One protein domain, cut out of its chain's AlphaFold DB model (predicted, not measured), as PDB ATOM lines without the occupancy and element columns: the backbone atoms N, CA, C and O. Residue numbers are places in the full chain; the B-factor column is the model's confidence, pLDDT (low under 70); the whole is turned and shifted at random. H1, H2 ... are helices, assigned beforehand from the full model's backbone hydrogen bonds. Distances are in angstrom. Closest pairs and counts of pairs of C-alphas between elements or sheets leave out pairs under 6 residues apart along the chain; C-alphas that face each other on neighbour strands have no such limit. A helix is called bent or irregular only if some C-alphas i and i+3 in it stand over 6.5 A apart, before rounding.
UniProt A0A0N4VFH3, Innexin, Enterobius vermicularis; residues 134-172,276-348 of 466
ATOM      1  N   ARG A 134     129.124 261.000 314.722       87.62
ATOM      2  CA  ARG A 134     129.378 262.041 313.697       87.62
ATOM      3  C   ARG A 134     128.113 262.803 313.282       87.62
ATOM      4  O   ARG A 134     128.202 264.005 313.050       87.62
ATOM      5  N   ALA A 135     126.980 262.113 313.129       87.06
ATOM      6  CA  ALA A 135     125.722 262.753 312.742       87.06
ATOM      7  C   ALA A 135     125.220 263.633 313.891       87.06
ATOM      8  O   ALA A 135     125.022 264.832 313.724       87.06
ATOM      9  N   LEU A 136     125.176 263.055 315.089       88.62
ATOM     10  CA  LEU A 136     124.670 263.715 316.280       88.62
ATOM     11  C   LEU A 136     125.460 264.976 316.672       88.62
ATOM     12  O   LEU A 136     124.857 265.997 316.983       88.62
ATOM     13  N   ILE A 137     126.798 264.946 316.612       90.69
ATOM     14  CA  ILE A 137     127.630 266.133 316.885       90.69
ATOM     15  C   ILE A 137     127.393 267.210 315.820       90.69
ATOM     16  O   ILE A 137     127.318 268.392 316.148       90.69
ATOM     17  N   LYS A 138     127.217 266.822 314.547       91.19
ATOM     18  CA  LYS A 138     126.892 267.762 313.466       91.19
ATOM     19  C   LYS A 138     125.527 268.420 313.683       91.19
ATOM     20  O   LYS A 138     125.392 269.610 313.412       91.19
ATOM     21  N   ASP A 139     124.539 267.682 314.177       90.44
ATOM     22  CA  ASP A 139     123.196 268.208 314.431       90.44
ATOM     23  C   ASP A 139     123.137 269.050 315.718       90.44
ATOM     24  O   ASP A 139     122.566 270.142 315.710       90.44
ATOM     25  N   ALA A 140     123.858 268.656 316.772       90.69
ATOM     26  CA  ALA A 140     124.089 269.492 317.953       90.69
ATOM     27  C   ALA A 140     124.810 270.814 317.605       90.69
ATOM     28  O   ALA A 140     124.452 271.870 318.128       90.69
ATOM     29  N   LEU A 141     125.772 270.788 316.674       91.25
ATOM     30  CA  LEU A 141     126.458 271.990 316.184       91.25
ATOM     31  C   LEU A 141     125.529 272.907 315.367       91.25
ATOM     32  O   LEU A 141     125.621 274.129 315.476       91.25
ATOM     33  N   LYS A 142     124.576 272.360 314.594       91.06
ATOM     34  CA  LYS A 142     123.517 273.185 313.976       91.06
ATOM     35  C   LYS A 142     122.684 273.892 315.051       91.06
ATOM     36  O   LYS A 142     122.417 275.083 314.915       91.06
ATOM     37  N   CYS A 143     122.328 273.189 316.132       88.44
ATOM     38  CA  CYS A 143     121.552 273.747 317.245       88.44
ATOM     39  C   CYS A 143     122.236 274.958 317.902       88.44
ATOM     40  O   CYS A 143     121.549 275.918 318.252       88.44
ATOM     41  N   SER A 144     123.572 274.984 318.009       87.75
ATOM     42  CA  SER A 144     124.288 276.151 318.555       87.75
ATOM     43  C   SER A 144     124.231 277.413 317.682       87.75
ATOM     44  O   SER A 144     124.439 278.503 318.207       87.75
ATOM     45  N   HIS A 145     123.920 277.299 316.387       87.38
ATOM     46  CA  HIS A 145     123.822 278.440 315.463       87.38
ATOM     47  C   HIS A 145     122.375 278.903 315.200       87.38
ATOM     48  O   HIS A 145     122.155 279.778 314.364       87.38
ATOM     49  N   LEU A 146     121.380 278.326 315.885       89.06
ATOM     50  CA  LEU A 146     119.959 278.599 315.653       89.06
ATOM     51  C   LEU A 146     119.359 279.621 316.635       89.06
ATOM     52  O   LEU A 146     119.689 279.663 317.823       89.06
ATOM     53  N   ASN A 147     118.402 280.408 316.129       86.19
ATOM     54  CA  ASN A 147     117.588 281.342 316.914       86.19
ATOM     55  C   ASN A 147     116.775 280.602 317.991       86.19
ATOM     56  O   ASN A 147     116.294 279.496 317.744       86.19
ATOM     57  N   ALA A 148     116.562 281.240 319.149       81.56
ATOM     58  CA  ALA A 148     116.040 280.611 320.373       81.56
ATOM     59  C   ALA A 148     114.825 279.681 320.167       81.56
ATOM     60  O   ALA A 148     114.921 278.495 320.470       81.56
ATOM     61  N   ALA A 149     113.734 280.172 319.567       83.69
ATOM     62  CA  ALA A 149     112.507 279.386 319.386       83.69
ATOM     63  C   ALA A 149     112.679 278.157 318.464       83.69
ATOM     64  O   ALA A 149     112.088 277.104 318.705       83.69
ATOM     65  N   ARG A 150     113.520 278.252 317.419       87.88
ATOM     66  CA  ARG A 150     113.827 277.091 316.561       87.88
ATOM     67  C   ARG A 150     114.807 276.144 317.262       87.88
ATOM     68  O   ARG A 150     114.635 274.936 317.163       87.88
ATOM     69  N   ARG A 151     115.780 276.676 318.016       89.94
ATOM     70  CA  ARG A 151     116.750 275.886 318.791       89.94
ATOM     71  C   ARG A 151     116.064 274.942 319.779       89.94
ATOM     72  O   ARG A 151     116.445 273.782 319.831       89.94
ATOM     73  N   GLU A 152     115.062 275.402 320.524       88.50
ATOM     74  CA  GLU A 152     114.341 274.558 321.494       88.50
ATOM     75  C   GLU A 152     113.647 273.365 320.821       88.50
ATOM     76  O   GLU A 152     113.769 272.234 321.290       88.50
ATOM     77  N   THR A 153     113.005 273.593 319.670       90.12
ATOM     78  CA  THR A 153     112.391 272.514 318.880       90.12
ATOM     79  C   THR A 153     113.439 271.510 318.388       90.12
ATOM     80  O   THR A 153     113.247 270.307 318.550       90.12
ATOM     81  N   GLU A 154     114.568 271.974 317.841       90.75
ATOM     82  CA  GLU A 154     115.619 271.068 317.355       90.75
ATOM     83  C   GLU A 154     116.338 270.315 318.485       90.75
ATOM     84  O   GLU A 154     116.658 269.141 318.320       90.75
ATOM     85  N   ILE A 155     116.544 270.933 319.655       92.31
ATOM     86  CA  ILE A 155     117.099 270.242 320.833       92.31
ATOM     87  C   ILE A 155     116.135 269.156 321.319       92.31
ATOM     88  O   ILE A 155     116.595 268.067 321.656       92.31
ATOM     89  N   ARG A 156     114.817 269.399 321.303       92.62
ATOM     90  CA  ARG A 156     113.819 268.369 321.629       92.62
ATOM     91  C   ARG A 156     113.850 267.218 320.621       92.62
ATOM     92  O   ARG A 156     113.954 266.071 321.039       92.62
ATOM     93  N   ASN A 157     113.863 267.512 319.317       91.75
ATOM     94  CA  ASN A 157     113.996 266.497 318.259       91.75
ATOM     95  C   ASN A 157     115.284 265.660 318.434       91.75
ATOM     96  O   ASN A 157     115.284 264.442 318.256       91.75
ATOM     97  N   LEU A 158     116.394 266.308 318.810       92.06
ATOM     98  CA  LEU A 158     117.678 265.657 319.074       92.06
ATOM     99  C   LEU A 158     117.640 264.794 320.348       92.06
ATOM    100  O   LEU A 158     118.209 263.704 320.363       92.06
ATOM    101  N   ALA A 159     116.960 265.258 321.402       92.31
ATOM    102  CA  ALA A 159     116.738 264.500 322.631       92.31
ATOM    103  C   ALA A 159     115.868 263.261 322.378       92.31
ATOM    104  O   ALA A 159     116.214 262.183 322.852       92.31
ATOM    105  N   GLU A 160     114.800 263.386 321.586       90.50
ATOM    106  CA  GLU A 160     113.954 262.269 321.150       90.50
ATOM    107  C   GLU A 160     114.764 261.249 320.334       90.50
ATOM    108  O   GLU A 160     114.761 260.065 320.664       90.50
ATOM    109  N   TYR A 161     115.575 261.691 319.364       88.81
ATOM    110  CA  TYR A 161     116.456 260.796 318.601       88.81
ATOM    111  C   TYR A 161     117.480 260.053 319.481       88.81
ATOM    112  O   TYR A 161     117.743 258.864 319.266       88.81
ATOM    113  N   ILE A 162     118.059 260.717 320.489       88.31
ATOM    114  CA  ILE A 162     118.960 260.071 321.458       88.31
ATOM    115  C   ILE A 162     118.184 259.092 322.341       88.31
ATOM    116  O   ILE A 162     118.650 257.970 322.532       88.31
ATOM    117  N   ALA A 163     117.014 259.486 322.846       86.38
ATOM    118  CA  ALA A 163     116.152 258.640 323.662       86.38
ATOM    119  C   ALA A 163     115.756 257.363 322.911       86.38
ATOM    120  O   ALA A 163     115.934 256.281 323.458       86.38
ATOM    121  N   ASP A 164     115.332 257.459 321.650       83.44
ATOM    122  CA  ASP A 164     115.008 256.307 320.800       83.44
ATOM    123  C   ASP A 164     116.237 255.432 320.526       83.44
ATOM    124  O   ASP A 164     116.187 254.211 320.690       83.44
ATOM    125  N   THR A 165     117.374 256.047 320.173       77.75
ATOM    126  CA  THR A 165     118.642 255.329 319.940       77.75
ATOM    127  C   THR A 165     119.076 254.537 321.176       77.75
ATOM    128  O   THR A 165     119.597 253.430 321.051       77.75
ATOM    129  N   VAL A 166     118.851 255.087 322.370       75.44
ATOM    130  CA  VAL A 166     119.172 254.457 323.655       75.44
ATOM    131  C   VAL A 166     118.097 253.440 324.079       75.44
ATOM    132  O   VAL A 166     118.429 252.380 324.619       75.44
ATOM    133  N   ALA A 167     116.822 253.689 323.768       67.31
ATOM    134  CA  ALA A 167     115.693 252.807 324.064       67.31
ATOM    135  C   ALA A 167     115.744 251.480 323.289       67.31
ATOM    136  O   ALA A 167     115.274 250.467 323.805       67.31
ATOM    137  N   VAL A 168     116.405 251.432 322.122       60.94
ATOM    138  CA  VAL A 168     116.755 250.178 321.412       60.94
ATOM    139  C   VAL A 168     117.488 249.178 322.324       60.94
ATOM    140  O   VAL A 168     117.439 247.970 322.090       60.94
ATOM    141  N   PHE A 169     118.153 249.649 323.381       56.66
ATOM    142  CA  PHE A 169     118.903 248.808 324.313       56.66
ATOM    143  C   PHE A 169     118.097 248.385 325.554       56.66
ATOM    144  O   PHE A 169     118.578 247.554 326.336       56.66
ATOM    145  N   VAL A 170     116.892 248.924 325.759       56.22
ATOM    146  CA  VAL A 170     115.984 248.517 326.839       56.22
ATOM    147  C   VAL A 170     115.226 247.259 326.397       56.22
ATOM    148  O   VAL A 170     114.499 247.301 325.404       56.22
ATOM    149  N   PRO A 171     115.366 246.116 327.097       49.22
ATOM    150  CA  PRO A 171     114.633 244.912 326.737       49.22
ATOM    151  C   PRO A 171     113.148 245.085 327.076       49.22
ATOM    152  O   PRO A 171     112.747 244.890 328.223       49.22
ATOM    153  N   LYS A 172     112.315 245.402 326.075       48.34
ATOM    154  CA  LYS A 172     110.857 245.266 326.204       48.34
ATOM    155  C   LYS A 172     110.531 243.804 326.515       48.34
ATOM    156  O   LYS A 172     110.854 242.901 325.741       48.34
ATOM    157  N   PRO A 276     129.613 253.473 338.109       83.19
ATOM    158  CA  PRO A 276     128.277 254.053 337.929       83.19
ATOM    159  C   PRO A 276     128.124 255.460 338.523       83.19
ATOM    160  O   PRO A 276     127.487 256.320 337.913       83.19
ATOM    161  N   CYS A 277     128.757 255.710 339.673       84.44
ATOM    162  CA  CYS A 277     128.800 257.019 340.327       84.44
ATOM    163  C   CYS A 277     129.609 258.058 339.531       84.44
ATOM    164  O   CYS A 277     129.253 259.234 339.545       84.44
ATOM    165  N   GLY A 278     130.659 257.636 338.813       84.00
ATOM    166  CA  GLY A 278     131.458 258.500 337.941       84.00
ATOM    167  C   GLY A 278     130.626 259.043 336.779       84.00
ATOM    168  O   GLY A 278     130.555 260.257 336.595       84.00
ATOM    169  N   ARG A 279     129.898 258.159 336.081       88.12
ATOM    170  CA  ARG A 279     128.935 258.532 335.023       88.12
ATOM    171  C   ARG A 279     127.873 259.510 335.522       88.12
ATOM    172  O   ARG A 279     127.642 260.540 334.896       88.12
ATOM    173  N   ALA A 280     127.241 259.195 336.657       87.62
ATOM    174  CA  ALA A 280     126.186 260.029 337.229       87.62
ATOM    175  C   ALA A 280     126.712 261.419 337.610       87.62
ATOM    176  O   ALA A 280     126.121 262.420 337.213       87.62
ATOM    177  N   ARG A 281     127.862 261.488 338.297       88.00
ATOM    178  CA  ARG A 281     128.519 262.758 338.625       88.00
ATOM    179  C   ARG A 281     128.841 263.556 337.367       88.00
ATOM    180  O   ARG A 281     128.576 264.745 337.346       88.00
ATOM    181  N   MET A 282     129.387 262.921 336.335       87.81
ATOM    182  CA  MET A 282     129.789 263.587 335.098       87.81
ATOM    183  C   MET A 282     128.620 264.263 334.371       87.81
ATOM    184  O   MET A 282     128.733 265.431 334.013       87.81
ATOM    185  N   VAL A 283     127.506 263.551 334.169       88.25
ATOM    186  CA  VAL A 283     126.326 264.094 333.469       88.25
ATOM    187  C   VAL A 283     125.631 265.166 334.310       88.25
ATOM    188  O   VAL A 283     125.256 266.216 333.790       88.25
ATOM    189  N   LEU A 284     125.482 264.923 335.615       87.56
ATOM    190  CA  LEU A 284     124.746 265.810 336.517       87.56
ATOM    191  C   LEU A 284     125.579 267.003 337.020       87.56
ATOM    192  O   LEU A 284     125.003 267.935 337.566       87.56
ATOM    193  N   TRP A 285     126.903 267.032 336.818       85.50
ATOM    194  CA  TRP A 285     127.764 268.150 337.247       85.50
ATOM    195  C   TRP A 285     127.352 269.498 336.642       85.50
ATOM    196  O   TRP A 285     127.482 270.534 337.287       85.50
ATOM    197  N   ASN A 286     126.830 269.483 335.414       83.44
ATOM    198  CA  ASN A 286     126.384 270.688 334.716       83.44
ATOM    199  C   ASN A 286     124.925 271.078 335.049       83.44
ATOM    200  O   ASN A 286     124.413 272.020 334.451       83.44
ATOM    201  N   VAL A 287     124.243 270.359 335.948       86.88
ATOM    202  CA  VAL A 287     122.803 270.492 336.237       86.88
ATOM    203  C   VAL A 287     122.589 270.983 337.669       86.88
ATOM    204  O   VAL A 287     123.155 270.417 338.603       86.88
ATOM    205  N   SER A 288     121.746 272.001 337.878       86.94
ATOM    206  CA  SER A 288     121.418 272.431 339.244       86.94
ATOM    207  C   SER A 288     120.478 271.441 339.942       86.94
ATOM    208  O   SER A 288     119.542 270.914 339.339       86.94
ATOM    209  N   ARG A 289     120.662 271.241 341.256       82.25
ATOM    210  CA  ARG A 289     119.739 270.439 342.088       82.25
ATOM    211  C   ARG A 289     118.317 271.009 342.082       82.25
ATOM    212  O   ARG A 289     117.367 270.248 342.242       82.25
ATOM    213  N   ASP A 290     118.167 272.311 341.859       81.62
ATOM    214  CA  ASP A 290     116.859 272.966 341.787       81.62
ATOM    215  C   ASP A 290     116.155 272.698 340.447       81.62
ATOM    216  O   ASP A 290     114.937 272.548 340.417       81.62
ATOM    217  N   GLU A 291     116.913 272.526 339.356       83.44
ATOM    218  CA  GLU A 291     116.381 272.113 338.046       83.44
ATOM    219  C   GLU A 291     115.965 270.635 338.035       83.44
ATOM    220  O   GLU A 291     115.007 270.255 337.366       83.44
ATOM    221  N   LEU A 292     116.643 269.785 338.811       85.19
ATOM    222  CA  LEU A 292     116.202 268.405 339.049       85.19
ATOM    223  C   LEU A 292     114.864 268.374 339.804       85.19
ATOM    224  O   LEU A 292     113.925 267.706 339.371       85.19
ATOM    225  N   LYS A 293     114.746 269.162 340.882       84.94
ATOM    226  CA  LYS A 293     113.508 269.279 341.668       84.94
ATOM    227  C   LYS A 293     112.345 269.872 340.875       84.94
ATOM    228  O   LYS A 293     111.237 269.362 341.003       84.94
ATOM    229  N   SER A 294     112.569 270.906 340.060       84.69
ATOM    230  CA  SER A 294     111.495 271.540 339.277       84.69
ATOM    231  C   SER A 294     110.919 270.623 338.193       84.69
ATOM    232  O   SER A 294     109.747 270.746 337.855       84.69
ATOM    233  N   ASN A 295     111.698 269.649 337.710       82.50
ATOM    234  CA  ASN A 295     111.220 268.565 336.844       82.50
ATOM    235  C   ASN A 295     110.670 267.350 337.636       82.50
ATOM    236  O   ASN A 295     110.495 266.273 337.069       82.50
ATOM    237  N   GLY A 296     110.414 267.489 338.946       79.88
ATOM    238  CA  GLY A 296     109.830 266.454 339.815       79.88
ATOM    239  C   GLY A 296     110.785 265.328 340.242       79.88
ATOM    240  O   GLY A 296     110.350 264.336 340.831       79.88
ATOM    241  N   LEU A 297     112.083 265.448 339.949       82.69
ATOM    242  CA  LEU A 297     113.020 264.327 339.943       82.69
ATOM    243  C   LEU A 297     113.950 264.348 341.176       82.69
ATOM    244  O   LEU A 297     114.770 265.249 341.355       82.69
ATOM    245  N   SER A 298     113.841 263.324 342.031       85.75
ATOM    246  CA  SER A 298     114.709 263.141 343.207       85.75
ATOM    247  C   SER A 298     116.141 262.732 342.827       85.75
ATOM    248  O   SER A 298     116.372 262.057 341.825       85.75
ATOM    249  N   GLU A 299     117.134 263.065 343.656       82.94
ATOM    250  CA  GLU A 299     118.548 262.762 343.369       82.94
ATOM    251  C   GLU A 299     118.827 261.251 343.209       82.94
ATOM    252  O   GLU A 299     119.699 260.858 342.435       82.94
ATOM    253  N   SER A 300     118.067 260.393 343.896       83.62
ATOM    254  CA  SER A 300     118.110 258.935 343.717       83.62
ATOM    255  C   SER A 300     117.678 258.532 342.303       83.62
ATOM    256  O   SER A 300     118.442 257.890 341.580       83.62
ATOM    257  N   ALA A 301     116.498 258.983 341.876       85.00
ATOM    258  CA  ALA A 301     115.957 258.738 340.543       85.00
ATOM    259  C   ALA A 301     116.843 259.336 339.430       85.00
ATOM    260  O   ALA A 301     116.930 258.766 338.342       85.00
ATOM    261  N   ALA A 302     117.572 260.426 339.702       86.19
ATOM    262  CA  ALA A 302     118.519 261.025 338.755       86.19
ATOM    263  C   ALA A 302     119.710 260.098 338.466       86.19
ATOM    264  O   ALA A 302     120.225 260.046 337.346       86.19
ATOM    265  N   ARG A 303     120.140 259.327 339.472       86.50
ATOM    266  CA  ARG A 303     121.171 258.297 339.307       86.50
ATOM    267  C   ARG A 303     120.618 257.104 338.522       86.50
ATOM    268  O   ARG A 303     121.321 256.634 337.630       86.50
ATOM    269  N   SER A 304     119.375 256.678 338.768       85.62
ATOM    270  CA  SER A 304     118.699 255.640 337.964       85.62
ATOM    271  C   SER A 304     118.579 256.042 336.490       85.62
ATOM    272  O   SER A 304     118.974 255.264 335.624       85.62
ATOM    273  N   PHE A 305     118.184 257.285 336.189       88.00
ATOM    274  CA  PHE A 305     118.174 257.835 334.824       88.00
ATOM    275  C   PHE A 305     119.529 257.663 334.110       88.00
ATOM    276  O   PHE A 305     119.583 257.166 332.986       88.00
ATOM    277  N   VAL A 306     120.652 258.000 334.757       88.00
ATOM    278  CA  VAL A 306     121.976 257.833 334.124       88.00
ATOM    279  C   VAL A 306     122.370 256.352 333.976       88.00
ATOM    280  O   VAL A 306     123.059 255.982 333.023       88.00
ATOM    281  N   GLN A 307     121.967 255.490 334.911       84.00
ATOM    282  CA  GLN A 307     122.396 254.089 334.950       84.00
ATOM    283  C   GLN A 307     121.578 253.163 334.038       84.00
ATOM    284  O   GLN A 307     122.170 252.329 333.350       84.00
ATOM    285  N   GLU A 308     120.254 253.306 334.036       80.88
ATOM    286  CA  GLU A 308     119.306 252.372 333.417       80.88
ATOM    287  C   GLU A 308     118.837 252.856 332.044       80.88
ATOM    288  O   GLU A 308     118.899 252.090 331.073       80.88
ATOM    289  N   PHE A 309     118.439 254.133 331.973       84.00
ATOM    290  CA  PHE A 309     118.036 254.806 330.742       84.00
ATOM    291  C   PHE A 309     119.273 255.164 329.909       84.00
ATOM    292  O   PHE A 309     119.546 254.481 328.931       84.00
ATOM    293  N   LEU A 310     120.083 256.151 330.317       84.62
ATOM    294  CA  LEU A 310     121.130 256.733 329.460       84.62
ATOM    295  C   LEU A 310     122.285 255.772 329.102       84.62
ATOM    296  O   LEU A 310     122.752 255.782 327.960       84.62
ATOM    297  N   ARG A 311     122.733 254.934 330.055       85.69
ATOM    298  CA  ARG A 311     123.786 253.898 329.888       85.69
ATOM    299  C   ARG A 311     125.178 254.451 329.481       85.69
ATOM    300  O   ARG A 311     125.316 255.645 329.228       85.69
ATOM    301  N   PRO A 312     126.259 253.630 329.433       85.62
ATOM    302  CA  PRO A 312     127.589 254.116 329.029       85.62
ATOM    303  C   PRO A 312     127.611 254.785 327.650       85.62
ATOM    304  O   PRO A 312     128.287 255.793 327.470       85.62
ATOM    305  N   ASP A 313     126.858 254.237 326.694       86.25
ATOM    306  CA  ASP A 313     126.851 254.710 325.308       86.25
ATOM    307  C   ASP A 313     126.227 256.116 325.198       86.25
ATOM    308  O   ASP A 313     126.802 256.985 324.541       86.25
ATOM    309  N   GLY A 314     125.121 256.391 325.905       87.06
ATOM    310  CA  GLY A 314     124.534 257.733 325.981       87.06
ATOM    311  C   GLY A 314     125.409 258.731 326.750       87.06
ATOM    312  O   GLY A 314     125.512 259.893 326.361       87.06
ATOM    313  N   VAL A 315     126.116 258.283 327.795       89.50
ATOM    314  CA  VAL A 315     127.089 259.118 328.527       89.50
ATOM    315  C   VAL A 315     128.274 259.510 327.633       89.50
ATOM    316  O   VAL A 315     128.657 260.678 327.618       89.50
ATOM    317  N   LEU A 316     128.822 258.577 326.841       89.88
ATOM    318  CA  LEU A 316     129.876 258.870 325.858       89.88
ATOM    319  C   LEU A 316     129.397 259.868 324.792       89.88
ATOM    320  O   LEU A 316     130.124 260.779 324.402       89.88
ATOM    321  N   VAL A 317     128.158 259.715 324.335       89.56
ATOM    322  CA  VAL A 317     127.528 260.628 323.380       89.56
ATOM    323  C   VAL A 317     127.441 262.055 323.923       89.56
ATOM    324  O   VAL A 317     127.882 262.994 323.255       89.56
ATOM    325  N   LEU A 318     126.918 262.227 325.140       90.31
ATOM    326  CA  LEU A 318     126.827 263.543 325.775       90.31
ATOM    327  C   LEU A 318     128.215 264.146 326.027       90.31
ATOM    328  O   LEU A 318     128.399 265.342 325.822       90.31
ATOM    329  N   LYS A 319     129.210 263.319 326.378       90.44
ATOM    330  CA  LYS A 319     130.612 263.737 326.514       90.44
ATOM    331  C   LYS A 319     131.165 264.345 325.225       90.44
ATOM    332  O   LYS A 319     131.715 265.444 325.273       90.44
ATOM    333  N   PHE A 320     130.964 263.697 324.076       91.00
ATOM    334  CA  PHE A 320     131.399 264.257 322.795       91.00
ATOM    335  C   PHE A 320     130.673 265.567 322.442       91.00
ATOM    336  O   PHE A 320     131.303 266.483 321.919       91.00
ATOM    337  N   ILE A 321     129.377 265.703 322.754       91.19
ATOM    338  CA  ILE A 321     128.643 266.970 322.562       91.19
ATOM    339  C   ILE A 321     129.197 268.072 323.481       91.19
ATOM    340  O   ILE A 321     129.373 269.212 323.045       91.19
ATOM    341  N   GLN A 322     129.504 267.740 324.737       90.75
ATOM    342  CA  GLN A 322     130.080 268.667 325.709       90.75
ATOM    343  C   GLN A 322     131.454 269.196 325.265       90.75
ATOM    344  O   GLN A 322     131.710 270.387 325.444       90.75
ATOM    345  N   GLU A 323     132.314 268.343 324.697       88.38
ATOM    346  CA  GLU A 323     133.667 268.723 324.260       88.38
ATOM    347  C   GLU A 323     133.720 269.381 322.876       88.38
ATOM    348  O   GLU A 323     134.473 270.334 322.695       88.38
ATOM    349  N   HIS A 324     132.932 268.909 321.904       89.50
ATOM    350  CA  HIS A 324     133.009 269.399 320.521       89.50
ATOM    351  C   HIS A 324     132.005 270.508 320.172       89.50
ATOM    352  O   HIS A 324     132.204 271.187 319.167       89.50
ATOM    353  N   VAL A 325     130.933 270.692 320.955       90.62
ATOM    354  CA  VAL A 325     129.921 271.740 320.714       90.62
ATOM    355  C   VAL A 325     129.915 272.746 321.860       90.62
ATOM    356  O   VAL A 325     130.378 273.869 321.692       90.62
ATOM    357  N   SER A 326     129.377 272.367 323.023       89.44
ATOM    358  CA  SER A 326     129.488 273.130 324.275       89.44
ATOM    359  C   SER A 326     128.829 272.397 325.445       89.44
ATOM    360  O   SER A 326     127.822 271.700 325.287       89.44
ATOM    361  N   GLY A 327     129.307 272.673 326.662       88.75
ATOM    362  CA  GLY A 327     128.624 272.255 327.891       88.75
ATOM    363  C   GLY A 327     127.204 272.819 328.035       88.75
ATOM    364  O   GLY A 327     126.353 272.157 328.622       88.75
ATOM    365  N   ARG A 328     126.906 273.988 327.443       89.62
ATOM    366  CA  ARG A 328     125.560 274.579 327.451       89.62
ATOM    367  C   ARG A 328     124.555 273.735 326.664       89.62
ATOM    368  O   ARG A 328     123.518 273.386 327.215       89.62
ATOM    369  N   ILE A 329     124.870 273.381 325.415       91.12
ATOM    370  CA  ILE A 329     123.989 272.530 324.597       91.12
ATOM    371  C   ILE A 329     123.853 271.146 325.238       91.12
ATOM    372  O   ILE A 329     122.743 270.635 325.335       91.12
ATOM    373  N   SER A 330     124.941 270.580 325.776       92.00
ATOM    374  CA  SER A 330     124.863 269.324 326.533       92.00
ATOM    375  C   SER A 330     123.930 269.417 327.748       92.00
ATOM    376  O   SER A 330     123.257 268.438 328.057       92.00
ATOM    377  N   ARG A 331     123.873 270.561 328.441       92.19
ATOM    378  CA  ARG A 331     122.981 270.783 329.588       92.19
ATOM    379  C   ARG A 331     121.518 270.901 329.162       92.19
ATOM    380  O   ARG A 331     120.669 270.240 329.749       92.19
ATOM    381  N   GLU A 332     121.238 271.715 328.141       91.56
ATOM    382  CA  GLU A 332     119.891 271.876 327.564       91.56
ATOM    383  C   GLU A 332     119.350 270.510 327.081       91.56
ATOM    384  O   GLU A 332     118.228 270.132 327.404       91.56
ATOM    385  N   LEU A 333     120.197 269.701 326.438       92.44
ATOM    386  CA  LEU A 333     119.878 268.340 325.995       92.44
ATOM    387  C   LEU A 333     119.614 267.357 327.153       92.44
ATOM    388  O   LEU A 333     118.688 266.553 327.074       92.44
ATOM    389  N   VAL A 334     120.386 267.423 328.248       92.38
ATOM    390  CA  VAL A 334     120.140 266.605 329.455       92.38
ATOM    391  C   VAL A 334     118.802 266.960 330.111       92.38
ATOM    392  O   VAL A 334     118.122 266.055 330.589       92.38
ATOM    393  N   MET A 335     118.389 268.233 330.099       91.06
ATOM    394  CA  MET A 335     117.071 268.642 330.608       91.06
ATOM    395  C   MET A 335     115.925 268.043 329.787       91.06
ATOM    396  O   MET A 335     114.993 267.488 330.369       91.06
ATOM    397  N   GLU A 336     115.997 268.086 328.455       91.31
ATOM    398  CA  GLU A 336     114.966 267.465 327.609       91.31
ATOM    399  C   GLU A 336     114.938 265.934 327.754       91.31
ATOM    400  O   GLU A 336     113.863 265.349 327.888       91.31
ATOM    401  N   LEU A 337     116.099 265.273 327.845       91.44
ATOM    402  CA  LEU A 337     116.170 263.830 328.125       91.44
ATOM    403  C   LEU A 337     115.563 263.463 329.493       91.44
ATOM    404  O   LEU A 337     114.898 262.433 329.612       91.44
ATOM    405  N   ILE A 338     115.745 264.310 330.511       90.50
ATOM    406  CA  ILE A 338     115.115 264.152 331.829       90.50
ATOM    407  C   ILE A 338     113.587 264.272 331.733       90.50
ATOM    408  O   ILE A 338     112.883 263.425 332.283       90.50
ATOM    409  N   LYS A 339     113.056 265.255 330.992       90.31
ATOM    410  CA  LYS A 339     111.603 265.396 330.766       90.31
ATOM    411  C   LYS A 339     111.011 264.172 330.061       90.31
ATOM    412  O   LYS A 339     109.953 263.690 330.463       90.31
ATOM    413  N   ILE A 340     111.703 263.644 329.047       88.94
ATOM    414  CA  ILE A 340     111.304 262.417 328.339       88.94
ATOM    415  C   ILE A 340     111.266 261.226 329.310       88.94
ATOM    416  O   ILE A 340     110.279 260.493 329.333       88.94
ATOM    417  N   TYR A 341     112.286 261.065 330.158       87.94
ATOM    418  CA  TYR A 341     112.338 259.995 331.159       87.94
ATOM    419  C   TYR A 341     111.217 260.096 332.209       87.94
ATOM    420  O   TYR A 341     110.561 259.097 332.497       87.94
ATOM    421  N   VAL A 342     110.934 261.291 332.742       88.25
ATOM    422  CA  VAL A 342     109.827 261.496 333.703       88.25
ATOM    423  C   VAL A 342     108.470 261.190 333.062       88.25
ATOM    424  O   VAL A 342     107.626 260.562 333.700       88.25
ATOM    425  N   ARG A 343     108.274 261.560 331.789       87.06
ATOM    426  CA  ARG A 343     107.068 261.212 331.017       87.06
ATOM    427  C   ARG A 343     106.929 259.701 330.793       87.06
ATOM    428  O   ARG A 343     105.809 259.204 330.797       87.06
ATOM    429  N   GLN A 344     108.024 258.968 330.598       84.25
ATOM    430  CA  GLN A 344     107.980 257.502 330.503       84.25
ATOM    431  C   GLN A 344     107.615 256.875 331.857       84.25
ATOM    432  O   GLN A 344     106.682 256.080 331.935       84.25
ATOM    433  N   LEU A 345     108.263 257.323 332.937       83.94
ATOM    434  CA  LEU A 345     108.023 256.822 334.293       83.94
ATOM    435  C   LEU A 345     106.573 257.043 334.768       83.94
ATOM    436  O   LEU A 345     106.001 256.168 335.417       83.94
ATOM    437  N   SER A 346     105.952 258.183 334.438       83.81
ATOM    438  CA  SER A 346     104.553 258.450 334.804       83.81
ATOM    439  C   SER A 346     103.545 257.595 334.027       83.81
ATOM    440  O   SER A 346     102.499 257.240 334.576       83.81
ATOM    441  N   VAL A 347     103.859 257.219 332.782       84.12
ATOM    442  CA  VAL A 347     103.058 256.274 331.988       84.12
ATOM    443  C   VAL A 347     103.155 254.860 332.565       84.12
ATOM    444  O   VAL A 347     102.127 254.212 332.737       84.12
ATOM    445  N   ASP A 348     104.349 254.397 332.939       78.94
ATOM    446  CA  ASP A 348     104.518 253.067 333.543       78.94
ATOM    447  C   ASP A 348     103.773 252.954 334.891       78.94
ATOM    448  O   ASP A 348     103.069 251.972 335.141       78.94
TER     449      ASP A 348
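What this domain is: This is residues 134 to 172 and 276 to 348 of the 466 residues of the protein "Innexin" of Enterobius vermicularis (UniProt A0A0N4VFH3). What shape do these atoms make? They form a compact cluster of crossing helices: H6 runs through the middle, H2 crosses it, and the bent H5 makes an L whose second arm, H5b, folds back along H6 as a hairpin. H1 pairs with H2 and packs on H5b, H3 packs on both arms of H5, small H4 lies at the far edge, and residues 343 to 348 of H6 stick out. What is it built of? The printed part has 112 residues with six named helices, H1 to H6 in that order, and no named strand; its class is all helix. How large is it? The radius of gyration of the C-alphas is 13.3 A, and the rounded outline spans 35 by 31 by 29 A.

How they stand to each other: What does the first helix meet? H1, residues 134 to 144, forms a helical hairpin with H2, residues 148 to 167, at a shallow tilt of 25 degrees, opposite ways; their closest C-alphas, of Cys 143 and Arg 151, are 5.5 A apart. How does the bent helix stand? H5, residues 299 to 324, was assigned as one helix by its hydrogen bonds but is bent, with C-alphas 309 and 312 9.7 A apart; its arms, H5a, residues 299 to 309, and H5b, residues 312 to 324, are about perpendicular at 79 degrees. H3, residues 276 to 284, touches H5a, the closest C-alphas being those of Ala 280 and Val 306 at 5.7 A, while H4, residues 289 to 294, touches H5a only at the corner, and only just, with 3 pairs of C-alphas within 8 A. What does the last helix meet? H6, residues 327 to 348, touches H2 at a steep tilt of 58 degrees, with the C-alphas of Ala 159 and Leu 337 closest at 5.6 A, and forms a helical hairpin with H5b, where those of Gln 322 and Ser 330 are closest at 5.3 A. Do the backbones keep helical pairs? Every O i to N i+4 pair is within hydrogen-bond range in H1, H3, H4, H5a, H5b and H6, and 15 of 16 are in H2.

Where its parts are: Where does the first helix begin? C-alpha 134 of H1 is at (129.378, 262.041, 313.697). Which helices are long? H2 measures 28.1 A and H6 31.3 A from first to last C-alpha, and H6 ends with C-alpha 348 at (104.518, 253.067, 333.543).

The domain as a whole: Is anything missing? Residues 173 to 275 are not printed, and C-alphas 172 and 276 are 22.8 A apart across the cut. Where is confidence low? Residues 167 to 172 are under 70.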